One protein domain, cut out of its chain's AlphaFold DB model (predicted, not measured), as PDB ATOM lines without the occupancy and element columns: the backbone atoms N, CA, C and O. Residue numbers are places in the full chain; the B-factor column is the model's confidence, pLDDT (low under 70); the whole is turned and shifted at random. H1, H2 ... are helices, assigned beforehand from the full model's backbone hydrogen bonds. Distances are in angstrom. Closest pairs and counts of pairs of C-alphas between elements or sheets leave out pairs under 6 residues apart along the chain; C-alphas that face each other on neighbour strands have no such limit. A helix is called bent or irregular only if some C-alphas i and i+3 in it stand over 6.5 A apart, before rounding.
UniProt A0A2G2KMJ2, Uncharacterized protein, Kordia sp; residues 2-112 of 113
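This is residues 2 to 112 of the 113 residues of an uncharacterized protein of Kordia sp (UniProt A0A2G2KMJ2). A long helical hairpin, H2 and H3, makes most of the length, and H6 reaches along beside it as a separate arm that touches neither of the two, with much of its length, residues 101 to 109, sticking out free. At the end away from the hairpin's turn sit the short pieces: H1 near the beginning of H6, H4 at the end of H3, and H5 just before H6. The printed part has 111 residues with six named helices in the order H1, H2, H3, H4, H5, H6 and no named strand; the class is all helix. It is only just loose, close to compact, with a radius of gyration of the C-alphas of 16.1 A, and it is elongated, spanning 51 by 28 by 20 A.

H1, residues 2 to 10, touches no helix. It is close to but not clearly touching H6, residues 95 to 110; their closest C-alphas are those of Ile 4 and Tyr 95, 7.7 A apart. The lines of H1 and H6 stand at a shallow tilt of 34 degrees, only just short of steep, and they run opposite ways. H2, residues 26 to 42, and H3, residues 49 to 74, form a helical hairpin. They touch with 9 pairs of C-alphas within 8 A, the closest being those of Asp 26 and Val 61, 6.2 A apart. Their tilt is a shallow 8 degrees, opposite ways. H3 and H4, residues 76 to 79, touch only at the corner by their link, and only just, with 3 pairs of C-alphas within 8 A; H3 touches H4 with residues 71 to 72 alone, and the closest C-alphas are those of Thr 72 and Tyr 79, 7.1 A apart. H5, residues 88 to 91, is close to but not clearly touching H6, the closest C-alphas being those of Ala 90 and Val 96, 6.3 A apart. H6 is apart from H2, H3 and H4. In H1 and H3 every O i to N i+4 pair is within hydrogen-bond range, in H2 10 of 13 and in H6 9 of 12 are, and H4 and H5 are too short for such a pair.

H1 begins at C-alpha 2, at (158.553, 109.227, 167.582), and is 12.1 A long from first to last C-alpha. H2 is 24.2 A long and has a kink of 27 degrees near residue 35; it is irregular, but only just, with C-alphas 31 and 34 6.9 A apart. H3, the longest helix with 26 residues, runs 37.7 A from C-alpha 49 at (147.532, 118.446, 141.911) to C-alpha 74. H4 and H5 have four residues each. H6 is 21.9 A long, ends at C-alpha 110 at (158.905, 109.110, 151.705), and has a kink of 37 degrees near residue 102; it too is only just irregular, with C-alphas 100 and 103 6.9 A apart.

The two C-alphas farthest apart are those of Lys 44 and Ser 82, 51.5 A. The printed part has no cut. The link from H1 to H2, residues 11 to 25, is long; those from H2 to H3 and from H4 to H5 are short, and those from H3 to H4 and from H5 to H6 are tight. The mean pLDDT of the printed part is 79.3. It is under 70 at 28 residues: 2 to 14, 90, 98 to 100 and 102 to 112.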
ATOM      1  N   GLU A   2     159.568 108.660 166.671       57.12
ATOM      2  CA  GLU A   2     158.553 109.227 167.582       57.12
ATOM      3  C   GLU A   2     158.738 108.871 169.056       57.12
ATOM      4  O   GLU A   2     158.590 109.738 169.907       57.12
ATOM      5  N   LEU A   3     159.137 107.635 169.377       56.50
ATOM      6  CA  LEU A   3     159.322 107.225 170.771       56.50
ATOM      7  C   LEU A   3     160.327 108.128 171.512       56.50
ATOM      8  O   LEU A   3     160.112 108.473 172.668       56.50
ATOM      9  N   ILE A   4     161.398 108.561 170.837       62.50
ATOM     10  CA  ILE A   4     162.404 109.430 171.455       62.50
ATOM     11  C   ILE A   4     161.867 110.857 171.601       62.50
ATOM     12  O   ILE A   4     162.129 111.484 172.618       62.50
ATOM     13  N   PHE A   5     161.067 111.346 170.650       63.81
ATOM     14  CA  PHE A   5     160.416 112.655 170.748       63.81
ATOM     15  C   PHE A   5     159.417 112.697 171.917       63.81
ATOM     16  O   PHE A   5     159.487 113.585 172.763       63.81
ATOM     17  N   VAL A   6     158.577 111.665 172.043       62.88
ATOM     18  CA  VAL A   6     157.636 111.491 173.162       62.88
ATOM     19  C   VAL A   6     158.376 111.391 174.500       62.88
ATOM     20  O   VAL A   6     157.983 112.046 175.463       62.88
ATOM     21  N   PHE A   7     159.485 110.647 174.576       65.38
ATOM     22  CA  PHE A   7     160.306 110.596 175.793       65.38
ATOM     23  C   PHE A   7     160.994 111.927 176.116       65.38
ATOM     24  O   PHE A   7     161.154 112.245 177.293       65.38
ATOM     25  N   SER A   8     161.396 112.709 175.112       62.97
ATOM     26  CA  SER A   8     161.965 114.046 175.314       62.97
ATOM     27  C   SER A   8     160.936 115.022 175.879       62.97
ATOM     28  O   SER A   8     161.259 115.766 176.801       62.97
ATOM     29  N   VAL A   9     159.691 114.978 175.390       62.69
ATOM     30  CA  VAL A   9     158.572 115.738 175.971       62.69
ATOM     31  C   VAL A   9     158.292 115.261 177.401       62.69
ATOM     32  O   VAL A   9     158.261 116.071 178.322       62.69
ATOM     33  N   ALA A  10     158.191 113.946 177.628       60.56
ATOM     34  CA  ALA A  10     157.897 113.370 178.947       60.56
ATOM     35  C   ALA A  10     158.979 113.649 180.008       60.56
ATOM     36  O   ALA A  10     158.681 113.697 181.199       60.56
ATOM     37  N   LYS A  11     160.238 113.839 179.593       66.62
ATOM     38  CA  LYS A  11     161.349 114.231 180.474       66.62
ATOM     39  C   LYS A  11     161.494 115.747 180.658       66.62
ATOM     40  O   LYS A  11     162.412 116.166 181.356       66.62
ATOM     41  N   GLY A  12     160.642 116.562 180.028       62.81
ATOM     42  CA  GLY A  12     160.745 118.024 180.059       62.81
ATOM     43  C   GLY A  12     161.951 118.581 179.292       62.81
ATOM     44  O   GLY A  12     162.342 119.722 179.511       62.81
ATOM     45  N   ILE A  13     162.555 117.781 178.406       69.69
ATOM     46  CA  ILE A  13     163.675 118.198 177.546       69.69
ATOM     47  C   ILE A  13     163.159 119.086 176.409       69.69
ATOM     48  O   ILE A  13     163.859 119.981 175.948       69.69
ATOM     49  N   LEU A  14     161.925 118.851 175.959       67.56
ATOM     50  CA  LEU A  14     161.223 119.726 175.026       67.56
ATOM     51  C   LEU A  14     160.209 120.564 175.810       67.56
ATOM     52  O   LEU A  14     159.344 120.017 176.494       67.56
ATOM     53  N   HIS A  15     160.338 121.888 175.734       72.94
ATOM     54  CA  HIS A  15     159.415 122.818 176.382       72.94
ATOM     55  C   HIS A  15     158.062 122.856 175.654       72.94
ATOM     56  O   HIS A  15     157.959 122.497 174.480       72.94
ATOM     57  N   LYS A  16     157.008 123.325 176.336       78.88
ATOM     58  CA  LYS A  16     155.627 123.262 175.815       78.88
ATOM     59  C   LYS A  16     155.464 123.890 174.424       78.88
ATOM     60  O   LYS A  16     154.720 123.364 173.605       78.88
ATOM     61  N   GLU A  17     156.173 124.985 174.142       79.12
ATOM     62  CA  GLU A  17     156.006 125.732 172.883       79.12
ATOM     63  C   GLU A  17     156.429 124.928 171.636       79.12
ATOM     64  O   GLU A  17     155.856 125.135 170.570       79.12
ATOM     65  N   VAL A  18     157.358 123.968 171.765       74.25
ATOM     66  CA  VAL A  18     157.780 123.055 170.675       74.25
ATOM     67  C   VAL A  18     157.021 121.716 170.673       74.25
ATOM     68  O   VAL A  18     157.402 120.777 169.970       74.25
ATOM     69  N   SER A  19     155.949 121.608 171.461       78.19
ATOM     70  CA  SER A  19     155.042 120.453 171.480       78.19
ATOM     71  C   SER A  19     153.791 120.693 170.622       78.19
ATOM     72  O   SER A  19     153.569 121.809 170.146       78.19
ATOM     73  N   ILE A  20     152.947 119.664 170.475       74.31
ATOM     74  CA  ILE A  20     151.636 119.771 169.798       74.31
ATOM     75  C   ILE A  20     150.721 120.775 170.509       74.31
ATOM     76  O   ILE A  20     149.942 121.461 169.856       74.31
ATOM     77  N   GLU A  21     150.809 120.878 171.839       75.88
ATOM     78  CA  GLU A  21     150.011 121.837 172.620       75.88
ATOM     79  C   GLU A  21     150.454 123.290 172.400       75.88
ATOM     80  O   GLU A  21     149.698 124.218 172.682       75.88
ATOM     81  N   GLY A  22     151.689 123.481 171.929       81.75
ATOM     82  CA  GLY A  22     152.231 124.774 171.547       81.75
ATOM     83  C   GLY A  22     152.039 125.027 170.056       81.75
ATOM     84  O   GLY A  22     150.924 125.206 169.564       81.75
ATOM     85  N   TYR A  23     153.156 125.072 169.334       80.62
ATOM     86  CA  TYR A  23     153.187 125.488 167.935       80.62
ATOM     87  C   TYR A  23     153.757 124.423 166.989       80.62
ATOM     88  O   TYR A  23     153.914 124.700 165.800       80.62
ATOM     89  N   ASN A  24     154.069 123.215 167.479       80.50
ATOM     90  CA  ASN A  24     154.622 122.160 166.638       80.50
ATOM     91  C   ASN A  24     153.534 121.231 166.075       80.50
ATOM     92  O   ASN A  24     153.137 120.247 166.702       80.50
ATOM     93  N   TYR A  25     153.071 121.548 164.865       85.50
ATOM     94  CA  TYR A  25     152.037 120.793 164.151       85.50
ATOM     95  C   TYR A  25     152.592 119.751 163.159       85.50
ATOM     96  O   TYR A  25     151.809 119.180 162.395       85.50
ATOM     97  N   ASP A  26     153.906 119.479 163.154       82.75
ATOM     98  CA  ASP A  26     154.538 118.511 162.238       82.75
ATOM     99  C   ASP A  26     153.915 117.112 162.325       82.75
ATOM    100  O   ASP A  26     153.574 116.516 161.307       82.75
ATOM    101  N   MET A  27     153.680 116.620 163.540       80.06
ATOM    102  CA  MET A  27     153.117 115.303 163.799       80.06
ATOM    103  C   MET A  27     151.683 115.232 163.299       80.06
ATOM    104  O   MET A  27     151.311 114.270 162.635       80.06
ATOM    105  N   VAL A  28     150.879 116.268 163.562       86.44
ATOM    106  CA  VAL A  28     149.495 116.338 163.073       86.44
ATOM    107  C   VAL A  28     149.480 116.279 161.550       86.44
ATOM    108  O   VAL A  28     148.702 115.520 160.976       86.44
ATOM    109  N   PHE A  29     150.371 117.022 160.893       88.00
ATOM    110  CA  PHE A  29     150.510 116.992 159.443       88.00
ATOM    111  C   PHE A  29     150.946 115.608 158.930       88.00
ATOM    112  O   PHE A  29     150.297 115.067 158.032       88.00
ATOM    113  N   ALA A  30     151.955 114.985 159.543       84.56
ATOM    114  CA  ALA A  30     152.432 113.646 159.190       84.56
ATOM    115  C   ALA A  30     151.345 112.564 159.352       84.56
ATOM    116  O   ALA A  30     151.219 111.668 158.515       84.56
ATOM    117  N   PHE A  31     150.474 112.675 160.362       87.81
ATOM    118  CA  PHE A  31     149.324 111.775 160.512       87.81
ATOM    119  C   PHE A  31     148.329 111.868 159.344       87.81
ATOM    120  O   PHE A  31     147.616 110.901 159.067       87.81
ATOM    121  N   THR A  32     148.282 112.994 158.619       91.56
ATOM    122  CA  THR A  32     147.409 113.135 157.440       91.56
ATOM    123  C   THR A  32     147.971 112.479 156.178       91.56
ATOM    124  O   THR A  32     147.201 112.191 155.260       91.56
ATOM    125  N   THR A  33     149.272 112.171 156.127       89.88
ATOM    126  CA  THR A  33     149.940 111.572 154.960       89.88
ATOM    127  C   THR A  33     149.259 110.300 154.438       89.88
ATOM    128  O   THR A  33     148.918 110.270 153.252       89.88
ATOM    129  N   PRO A  34     148.973 109.261 155.256       90.62
ATOM    130  CA  PRO A  34     148.307 108.057 154.756       90.62
ATOM    131  C   PRO A  34     146.886 108.331 154.252       90.62
ATOM    132  O   PRO A  34     146.437 107.682 153.309       90.62
ATOM    133  N   ILE A  35     146.183 109.304 154.840       94.19
ATOM    134  CA  ILE A  35     144.831 109.688 154.417       94.19
ATOM    135  C   ILE A  35     144.891 110.332 153.029       94.19
ATOM    136  O   ILE A  35     144.146 109.942 152.133       94.19
ATOM    137  N   ILE A  36     145.810 111.275 152.822       92.38
ATOM    138  CA  ILE A  36     145.986 111.956 151.534       92.38
ATOM    139  C   ILE A  36     146.449 110.977 150.454       92.38
ATOM    140  O   ILE A  36     145.868 110.955 149.366       92.38
ATOM    141  N   GLY A  37     147.404 110.100 150.770       90.25
ATOM    142  CA  GLY A  37     147.840 109.037 149.862       90.25
ATOM    143  C   GLY A  37     146.696 108.092 149.477       90.25
ATOM    144  O   GLY A  37     146.516 107.773 148.302       90.25
ATOM    145  N   LEU A  38     145.855 107.704 150.443       94.56
ATOM    146  CA  LEU A  38     144.668 106.882 150.196       94.56
ATOM    147  C   LEU A  38     143.673 107.582 149.258       94.56
ATOM    148  O   LEU A  38     143.186 106.962 148.308       94.56
ATOM    149  N   LEU A  39     143.371 108.859 149.515       95.44
ATOM    150  CA  LEU A  39     142.401 109.646 148.747       95.44
ATOM    151  C   LEU A  39     142.837 109.869 147.295       95.44
ATOM    152  O   LEU A  39     141.987 109.838 146.402       95.44
ATOM    153  N   ILE A  40     144.134 110.069 147.056       93.75
ATOM    154  CA  ILE A  40     144.685 110.344 145.724       93.75
ATOM    155  C   ILE A  40     144.904 109.042 144.944       93.75
ATOM    156  O   ILE A  40     144.362 108.879 143.852       93.75
ATOM    157  N   PHE A  41     145.647 108.083 145.501       92.62
ATOM    158  CA  PHE A  41     146.140 106.942 144.721       92.62
ATOM    159  C   PHE A  41     145.193 105.742 144.701       92.62
ATOM    160  O   PHE A  41     145.076 105.068 143.677       92.62
ATOM    161  N   LYS A  42     144.495 105.466 145.811       93.75
ATOM    162  CA  LYS A  42     143.616 104.290 145.914       93.75
ATOM    163  C   LYS A  42     142.165 104.620 145.600       93.75
ATOM    164  O   LYS A  42     141.535 103.919 144.816       93.75
ATOM    165  N   LEU A  43     141.636 105.670 146.225       95.06
ATOM    166  CA  LEU A  43     140.231 106.053 146.082       95.06
ATOM    167  C   LEU A  43     139.992 106.978 144.884       95.06
ATOM    168  O   LEU A  43     138.855 107.085 144.433       95.06
ATOM    169  N   LYS A  44     141.048 107.623 144.364       93.12
ATOM    170  CA  LYS A  44     140.988 108.571 143.238       93.12
ATOM    171  C   LYS A  44     139.930 109.669 143.427       93.12
ATOM    172  O   LYS A  44     139.349 110.157 142.463       93.12
ATOM    173  N   LEU A  45     139.673 110.049 144.681       95.25
ATOM    174  CA  LEU A  45     138.727 111.107 145.045       95.25
ATOM    175  C   LEU A  45     139.340 112.498 144.865       95.25
ATOM    176  O   LEU A  45     138.618 113.480 144.707       95.25
ATOM    177  N   LEU A  46     140.672 112.582 144.875       93.75
ATOM    178  CA  LEU A  46     141.431 113.808 144.670       93.75
ATOM    179  C   LEU A  46     142.385 113.643 143.484       93.75
ATOM    180  O   LEU A  46     143.026 112.610 143.321       93.75
ATOM    181  N   ALA A  47     142.493 114.689 142.666       92.88
ATOM    182  CA  ALA A  47     143.481 114.770 141.593       92.88
ATOM    183  C   ALA A  47     144.907 114.953 142.142       92.88
ATOM    184  O   ALA A  47     145.098 115.592 143.174       92.88
ATOM    185  N   GLU A  48     145.916 114.508 141.393       90.56
ATOM    186  CA  GLU A  48     147.336 114.576 141.784       90.56
ATOM    187  C   GLU A  48     147.834 115.995 142.107       90.56
ATOM    188  O   GLU A  48     148.709 116.166 142.949       90.56
ATOM    189  N   LYS A  49     147.225 117.048 141.539       92.31
ATOM    190  CA  LYS A  49     147.532 118.446 141.911       92.31
ATOM    191  C   LYS A  49     147.348 118.734 143.407       92.31
ATOM    192  O   LYS A  49     148.004 119.619 143.946       92.31
ATOM    193  N   TRP A  50     146.472 117.990 144.085       91.94
ATOM    194  CA  TRP A  50     146.284 118.104 145.531       91.94
ATOM    195  C   TRP A  50     147.483 117.590 146.319       91.94
ATOM    196  O   TRP A  50     147.741 118.116 147.397       91.94
ATOM    197  N   LEU A  51     148.258 116.652 145.768       91.19
ATOM    198  CA  LEU A  51     149.524 116.228 146.362       91.19
ATOM    199  C   LEU A  51     150.525 117.386 146.390       91.19
ATOM    200  O   LEU A  51     151.188 117.608 147.395       91.19
ATOM    201  N   VAL A  52     150.582 118.172 145.312       90.56
ATOM    202  CA  VAL A  52     151.457 119.351 145.225       90.56
ATOM    203  C   VAL A  52     151.071 120.394 146.273       90.56
ATOM    204  O   VAL A  52     151.933 120.889 146.995       90.56
ATOM    205  N   TYR A  53     149.777 120.702 146.411       93.38
ATOM    206  CA  TYR A  53     149.310 121.624 147.452       93.38
ATOM    207  C   TYR A  53     149.570 121.096 148.865       93.38
ATOM    208  O   TYR A  53     149.972 121.867 149.733       93.38
ATOM    209  N   TRP A  54     149.380 119.794 149.090       93.06
ATOM    210  CA  TRP A  54     149.672 119.167 150.375       93.06
ATOM    211  C   TRP A  54     151.171 119.235 150.710       93.06
ATOM    212  O   TRP A  54     151.519 119.600 151.826       93.06
ATOM    213  N   ASN A  55     152.059 119.028 149.732       90.44
ATOM    214  CA  ASN A  55     153.505 119.198 149.917       90.44
ATOM    215  C   ASN A  55     153.884 120.646 150.260       90.44
ATOM    216  O   ASN A  55     154.668 120.870 151.179       90.44
ATOM    217  N   TYR A  56     153.303 121.643 149.583       92.62
ATOM    218  CA  TYR A  56     153.530 123.048 149.947       92.62
ATOM    219  C   TYR A  56     153.034 123.373 151.357       92.62
ATOM    220  O   TYR A  56     153.710 124.096 152.087       92.62
ATOM    221  N   LEU A  57     151.888 122.820 151.763       92.69
ATOM    222  CA  LEU A  57     151.406 122.941 153.137       92.69
ATOM    223  C   LEU A  57     152.398 122.312 154.126       92.69
ATOM    224  O   LEU A  57     152.706 122.931 155.139       92.69
ATOM    225  N   GLY A  58     152.953 121.142 153.803       86.81
ATOM    226  CA  GLY A  58     153.989 120.488 154.603       86.81
ATOM    227  C   GLY A  58     155.240 121.340 154.781       86.81
ATOM    228  O   GLY A  58     155.733 121.476 155.897       86.81
ATOM    229  N   LEU A  59     155.705 122.004 153.719       87.75
ATOM    230  CA  LEU A  59     156.833 122.939 153.799       87.75
ATOM    231  C   LEU A  59     156.538 124.140 154.706       87.75
ATOM    232  O   LEU A  59     157.415 124.579 155.446       87.75
ATOM    233  N   ILE A  60     155.310 124.664 154.677       92.00
ATOM    234  CA  ILE A  60     154.887 125.758 155.563       92.00
ATOM    235  C   ILE A  60     154.858 125.287 157.020       92.00
ATOM    236  O   ILE A  60     155.360 125.991 157.897       92.00
ATOM    237  N   VAL A  61     154.318 124.092 157.282       88.75
ATOM    238  CA  VAL A  61     154.331 123.489 158.621       88.75
ATOM    239  C   VAL A  61     155.773 123.320 159.097       88.75
ATOM    240  O   VAL A  61     156.114 123.838 160.157       88.75
ATOM    241  N   LEU A  62     156.653 122.716 158.297       84.06
ATOM    242  CA  LEU A  62     158.064 122.546 158.646       84.06
ATOM    243  C   LEU A  62     158.757 123.885 158.941       84.06
ATOM    244  O   LEU A  62     159.450 124.021 159.949       84.06
ATOM    245  N   ALA A  63     158.530 124.900 158.105       86.88
ATOM    246  CA  ALA A  63     159.065 126.240 158.324       86.88
ATOM    247  C   ALA A  63     158.573 126.853 159.646       86.88
ATOM    248  O   ALA A  63     159.364 127.471 160.358       86.88
ATOM    249  N   SER A  64     157.301 126.650 160.010       89.81
ATOM    250  CA  SER A  64     156.758 127.120 161.291       89.81
ATOM    251  C   SER A  64     157.421 126.447 162.496       89.81
ATOM    252  O   SER A  64     157.735 127.117 163.477       89.81
ATOM    253  N   VAL A  65     157.727 125.151 162.402       85.25
ATOM    254  CA  VAL A  65     158.390 124.396 163.473       85.25
ATOM    255  C   VAL A  65     159.824 124.869 163.652       85.25
ATOM    256  O   VAL A  65     160.230 125.195 164.765       85.25
ATOM    257  N   ILE A  66     160.572 124.989 162.552       84.44
ATOM    258  CA  ILE A  66     161.932 125.542 162.570       84.44
ATOM    259  C   ILE A  66     161.920 126.947 163.175       84.44
ATOM    260  O   ILE A  66     162.747 127.248 164.033       84.44
ATOM    261  N   PHE A  67     160.969 127.792 162.771       88.38
ATOM    262  CA  PHE A  67     160.824 129.136 163.317       88.38
ATOM    263  C   PHE A  67     160.657 129.111 164.839       88.38
ATOM    264  O   PHE A  67     161.429 129.767 165.529       88.38
ATOM    265  N   VAL A  68     159.725 128.309 165.362       87.19
ATOM    266  CA  VAL A  68     159.481 128.180 166.808       87.19
ATOM    267  C   VAL A  68     160.723 127.666 167.536       87.19
ATOM    268  O   VAL A  68     161.093 128.216 168.569       87.19
ATOM    269  N   PHE A  69     161.414 126.653 167.008       82.12
ATOM    270  CA  PHE A  69     162.658 126.153 167.608       82.12
ATOM    271  C   PHE A  69     163.750 127.230 167.667       82.12
ATOM    272  O   PHE A  69     164.442 127.361 168.677       82.12
ATOM    273  N   LEU A  70     163.905 128.025 166.606       85.81
ATOM    274  CA  LEU A  70     164.902 129.092 166.561       85.81
ATOM    275  C   LEU A  70     164.548 130.238 167.509       85.81
ATOM    276  O   LEU A  70     165.401 130.673 168.279       85.81
ATOM    277  N   THR A  71     163.307 130.720 167.496       89.06
ATOM    278  CA  THR A  71     162.898 131.846 168.344       89.06
ATOM    279  C   THR A  71     162.905 131.471 169.818       89.06
ATOM    280  O   THR A  71     163.361 132.252 170.636       89.06
ATOM    281  N   THR A  72     162.505 130.260 170.186       85.19
ATOM    282  CA  THR A  72     162.532 129.804 171.590       85.19
ATOM    283  C   THR A  72     163.953 129.592 172.126       85.19
ATOM    284  O   THR A  72     164.181 129.664 173.338       85.19
ATOM    285  N   THR A  73     164.923 129.384 171.229       82.75
ATOM    286  CA  THR A  73     166.346 129.240 171.566       82.75
ATOM    287  C   THR A  73     167.069 130.588 171.614       82.75
ATOM    288  O   THR A  73     167.792 130.857 172.570       82.75
ATOM    289  N   TYR A  74     166.895 131.430 170.591       86.06
ATOM    290  CA  TYR A  74     167.683 132.654 170.392       86.06
ATOM    291  C   TYR A  74     166.942 133.950 170.753       86.06
ATOM    292  O   TYR A  74     167.592 134.977 170.918       86.06
ATOM    293  N   LEU A  75     165.609 133.916 170.854       90.81
ATOM    294  CA  LEU A  75     164.728 135.049 171.187       90.81
ATOM    295  C   LEU A  75     163.647 134.632 172.217       90.81
ATOM    296  O   LEU A  75     162.444 134.782 171.957       90.81
ATOM    297  N   PRO A  76     164.036 134.039 173.364       89.38
ATOM    298  CA  PRO A  76     163.096 133.484 174.342       89.38
ATOM    299  C   PRO A  76     162.141 134.532 174.943       89.38
ATOM    300  O   PRO A  76     161.088 134.174 175.477       89.38
ATOM    301  N   GLU A  77     162.454 135.823 174.810       90.81
ATOM    302  CA  GLU A  77     161.640 136.934 175.298       90.81
ATOM    303  C   GLU A  77     160.274 136.998 174.603       90.81
ATOM    304  O   GLU A  77     159.294 137.415 175.221       90.81
ATOM    305  N   LEU A  78     160.174 136.512 173.355       89.62
ATOM    306  CA  LEU A  78     158.902 136.375 172.628       89.62
ATOM    307  C   LEU A  78     157.899 135.470 173.357       89.62
ATOM    308  O   LEU A  78     156.692 135.585 173.152       89.62
ATOM    309  N   TYR A  79     158.404 134.592 174.221       87.50
ATOM    310  CA  TYR A  79     157.641 133.614 174.990       87.50
ATOM    311  C   TYR A  79     157.652 133.930 176.493       87.50
ATOM    312  O   TYR A  79     157.283 133.088 177.309       87.50
ATOM    313  N   GLY A  80     158.082 135.139 176.874       88.19
ATOM    314  CA  GLY A  80     158.112 135.586 178.267       88.19
ATOM    315  C   GLY A  80     159.220 134.958 179.116       88.19
ATOM    316  O   GLY A  80     159.116 134.975 180.342       88.19
ATOM    317  N   SER A  81     160.270 134.409 178.496       87.31
ATOM    318  CA  SER A  81     161.419 133.836 179.204       87.31
ATOM    319  C   SER A  81     162.668 134.701 179.047       87.31
ATOM    320  O   SER A  81     162.957 135.203 177.966       87.31
ATOM    321  N   SER A  82     163.436 134.846 180.129       84.12
ATOM    322  CA  SER A  82     164.736 135.533 180.140       84.12
ATOM    323  C   SER A  82     165.922 134.588 179.914       84.12
ATOM    324  O   SER A  82     167.076 135.006 179.976       84.12
ATOM    325  N   VAL A  83     165.648 133.296 179.727       84.88
ATOM    326  CA  VAL A  83     166.632 132.245 179.438       84.88
ATOM    327  C   VAL A  83     166.164 131.410 178.242       84.88
ATOM    328  O   VAL A  83     164.951 131.304 178.032       84.88
ATOM    329  N   PRO A  84     167.077 130.797 177.465       82.50
ATOM    330  CA  PRO A  84     166.700 129.890 176.383       82.50
ATOM    331  C   PRO A  84     165.740 128.805 176.878       82.50
ATOM    332  O   PRO A  84     166.002 128.152 177.889       82.50
ATOM    333  N   LEU A  85     164.622 128.628 176.172       80.69
ATOM    334  CA  LEU A  85     163.604 127.637 176.537       80.69
ATOM    335  C   LEU A  85     164.001 126.220 176.122       80.69
ATOM    336  O   LEU A  85     163.510 125.250 176.698       80.69
ATOM    337  N   LEU A  86     164.898 126.099 175.142       77.94
ATOM    338  CA  LEU A  86     165.492 124.833 174.750       77.94
ATOM    339  C   LEU A  86     166.685 124.512 175.673       77.94
ATOM    340  O   LEU A  86     167.701 125.214 175.620       77.94
ATOM    341  N   PRO A  87     166.613 123.460 176.507       73.00
ATOM    342  CA  PRO A  87     167.735 123.063 177.347       73.00
ATOM    343  C   PRO A  87     168.895 122.547 176.489       73.00
ATOM    344  O   PRO A  87     168.693 121.859 175.486       73.00
ATOM    345  N   LEU A  88     170.134 122.818 176.913       73.12
ATOM    346  CA  LEU A  88     171.345 122.349 176.220       73.12
ATOM    347  C   LEU A  88     171.398 120.816 176.098       73.12
ATOM    348  O   LEU A  88     172.072 120.289 175.216       73.12
ATOM    349  N   GLU A  89     170.671 120.085 176.947       72.50
ATOM    350  CA  GLU A  89     170.448 118.641 176.832       72.50
ATOM    351  C   GLU A  89     169.848 118.225 175.480       72.50
ATOM    352  O   GLU A  89     170.208 117.165 174.971       72.50
ATOM    353  N   ALA A  90     168.993 119.051 174.867       69.75
ATOM    354  CA  ALA A  90     168.394 118.770 173.560       69.75
ATOM    355  C   ALA A  90     169.425 118.788 172.414       69.75
ATOM    356  O   ALA A  90     169.212 118.167 171.373       69.75
ATOM    357  N   LEU A  91     170.573 119.446 172.624       72.75
ATOM    358  CA  LEU A  91     171.695 119.508 171.682       72.75
ATOM    359  C   LEU A  91     172.733 118.396 171.910       72.75
ATOM    360  O   LEU A  91     173.725 118.313 171.185       72.75
ATOM    361  N   LYS A  92     172.527 117.529 172.908       79.88
ATOM    362  CA  LYS A  92     173.408 116.390 173.200       79.88
ATOM    363  C   LYS A  92     172.893 115.111 172.538       79.88
ATOM    364  O   LYS A  92     171.729 114.985 172.152       79.88
ATOM    365  N   TYR A  93     173.774 114.124 172.419       72.50
ATOM    366  CA  TYR A  93     173.395 112.768 172.022       72.50
ATOM    367  C   TYR A  93     172.400 112.156 173.037       72.50
ATOM    368  O   TYR A  93     172.595 112.341 174.239       72.50
ATOM    369  N   PRO A  94     171.371 111.398 172.602       72.06
ATOM    370  CA  PRO A  94     171.026 111.057 171.215       72.06
ATOM    371  C   PRO A  94     170.070 112.058 170.539       72.06
ATOM    372  O   PRO A  94     169.724 111.872 169.376       72.06
ATOM    373  N   TYR A  95     169.629 113.105 171.238       71.88
ATOM    374  CA  TYR A  95     168.572 114.018 170.787       71.88
ATOM    375  C   TYR A  95     168.969 114.849 169.565       71.88
ATOM    376  O   TYR A  95     168.181 114.987 168.630       71.88
ATOM    377  N   VAL A  96     170.227 115.289 169.509       75.19
ATOM    378  CA  VAL A  96     170.773 116.025 168.359       75.19
ATOM    379  C   VAL A  96     170.726 115.221 167.053       75.19
ATOM    380  O   VAL A  96     170.557 115.797 165.981       75.19
ATOM    381  N   LEU A  97     170.798 113.884 167.122       73.12
ATOM    382  CA  LEU A  97     170.683 113.023 165.940       73.12
ATOM    383  C   LEU A  97     169.262 112.991 165.383       73.12
ATOM    384  O   LEU A  97     169.083 112.751 164.194       73.12
ATOM    385  N   ILE A  98     168.248 113.237 166.212       67.81
ATOM    386  CA  ILE A  98     166.858 113.263 165.756       67.81
ATOM    387  C   ILE A  98     166.650 114.474 164.854       67.81
ATOM    388  O   ILE A  98     166.243 114.308 163.710       67.81
ATOM    389  N   ALA A  99     166.998 115.660 165.356       65.81
ATOM    390  CA  ALA A  99     166.864 116.913 164.621       65.81
ATOM    391  C   ALA A  99     167.819 116.992 163.421       65.81
ATOM    392  O   ALA A  99     167.414 117.404 162.340       65.81
ATOM    393  N   GLY A 100     169.079 116.582 163.593       65.44
ATOM    394  CA  GLY A 100     170.113 116.766 162.573       65.44
ATOM    395  C   GLY A 100     170.211 115.664 161.517       65.44
ATOM    396  O   GLY A 100     170.803 115.898 160.470       65.44
ATOM    397  N   PHE A 101     169.680 114.463 161.774       70.75
ATOM    398  CA  PHE A 101     169.909 113.306 160.897       70.75
ATOM    399  C   PHE A 101     168.651 112.475 160.635       70.75
ATOM    400  O   PHE A 101     168.327 112.206 159.481       70.75
ATOM    401  N   LEU A 102     167.912 112.084 161.677       65.94
ATOM    402  CA  LEU A 102     166.769 111.184 161.513       65.94
ATOM    403  C   LEU A 102     165.562 111.878 160.862       65.94
ATOM    404  O   LEU A 102     164.960 111.275 159.979       65.94
ATOM    405  N   MET A 103     165.231 113.118 161.247       68.38
ATOM    406  CA  MET A 103     164.136 113.886 160.626       68.38
ATOM    407  C   MET A 103     164.359 114.101 159.116       68.38
ATOM    408  O   MET A 103     163.499 113.686 158.344       68.38
ATOM    409  N   PRO A 104     165.520 114.619 158.660       63.56
ATOM    410  CA  PRO A 104     165.798 114.764 157.227       63.56
ATOM    411  C   PRO A 104     165.756 113.446 156.437       63.56
ATOM    412  O   PRO A 104     165.369 113.431 155.271       63.56
ATOM    413  N   LEU A 105     166.155 112.325 157.053       65.56
ATOM    414  CA  LEU A 105     166.125 111.012 156.402       65.56
ATOM    415  C   LEU A 105     164.714 110.448 156.234       65.56
ATOM    416  O   LEU A 105     164.467 109.750 155.251       65.56
ATOM    417  N   ALA A 106     163.804 110.716 157.175       59.62
ATOM    418  CA  ALA A 106     162.423 110.258 157.063       59.62
ATOM    419  C   ALA A 106     161.727 110.889 155.854       59.62
ATOM    420  O   ALA A 106     161.154 110.152 155.053       59.62
ATOM    421  N   ASP A 107     161.884 112.201 155.667       57.06
ATOM    422  CA  ASP A 107     161.323 112.918 154.516       57.06
ATOM    423  C   ASP A 107     161.923 112.431 153.188       57.06
ATOM    424  O   ASP A 107     161.204 112.237 152.199       57.06
ATOM    425  N   LEU A 108     163.236 112.161 153.165       51.78
ATOM    426  CA  LEU A 108     163.916 111.646 151.977       51.78
ATOM    427  C   LEU A 108     163.350 110.284 151.552       51.78
ATOM    428  O   LEU A 108     163.096 110.080 150.371       51.78
ATOM    429  N   TYR A 109     163.101 109.365 152.488       51.28
ATOM    430  CA  TYR A 109     162.583 108.031 152.162       51.28
ATOM    431  C   TYR A 109     161.130 108.044 151.673       51.28
ATOM    432  O   TYR A 109     160.784 107.263 150.788       51.28
ATOM    433  N   THR A 110     160.287 108.940 152.189       49.22
ATOM    434  CA  THR A 110     158.905 109.110 151.705       49.22
ATOM    435  C   THR A 110     158.810 109.761 150.329       49.22
ATOM    436  O   THR A 110     157.785 109.632 149.676       49.22
ATOM    437  N   SER A 111     159.872 110.420 149.858       45.44
ATOM    438  CA  SER A 111     159.914 111.050 148.529       45.44
ATOM    439  C   SER A 111     160.104 110.046 147.376       45.44
ATOM    440  O   SER A 111     159.959 110.418 146.212       45.44
ATOM    441  N   TYR A 112     160.463 108.794 147.687       45.09
ATOM    442  CA  TYR A 112     160.739 107.719 146.720       45.09
ATOM    443  C   TYR A 112     159.721 106.562 146.768       45.09
ATOM    444  O   TYR A 112     159.948 105.527 146.137       45.09
TER     445      TYR A 112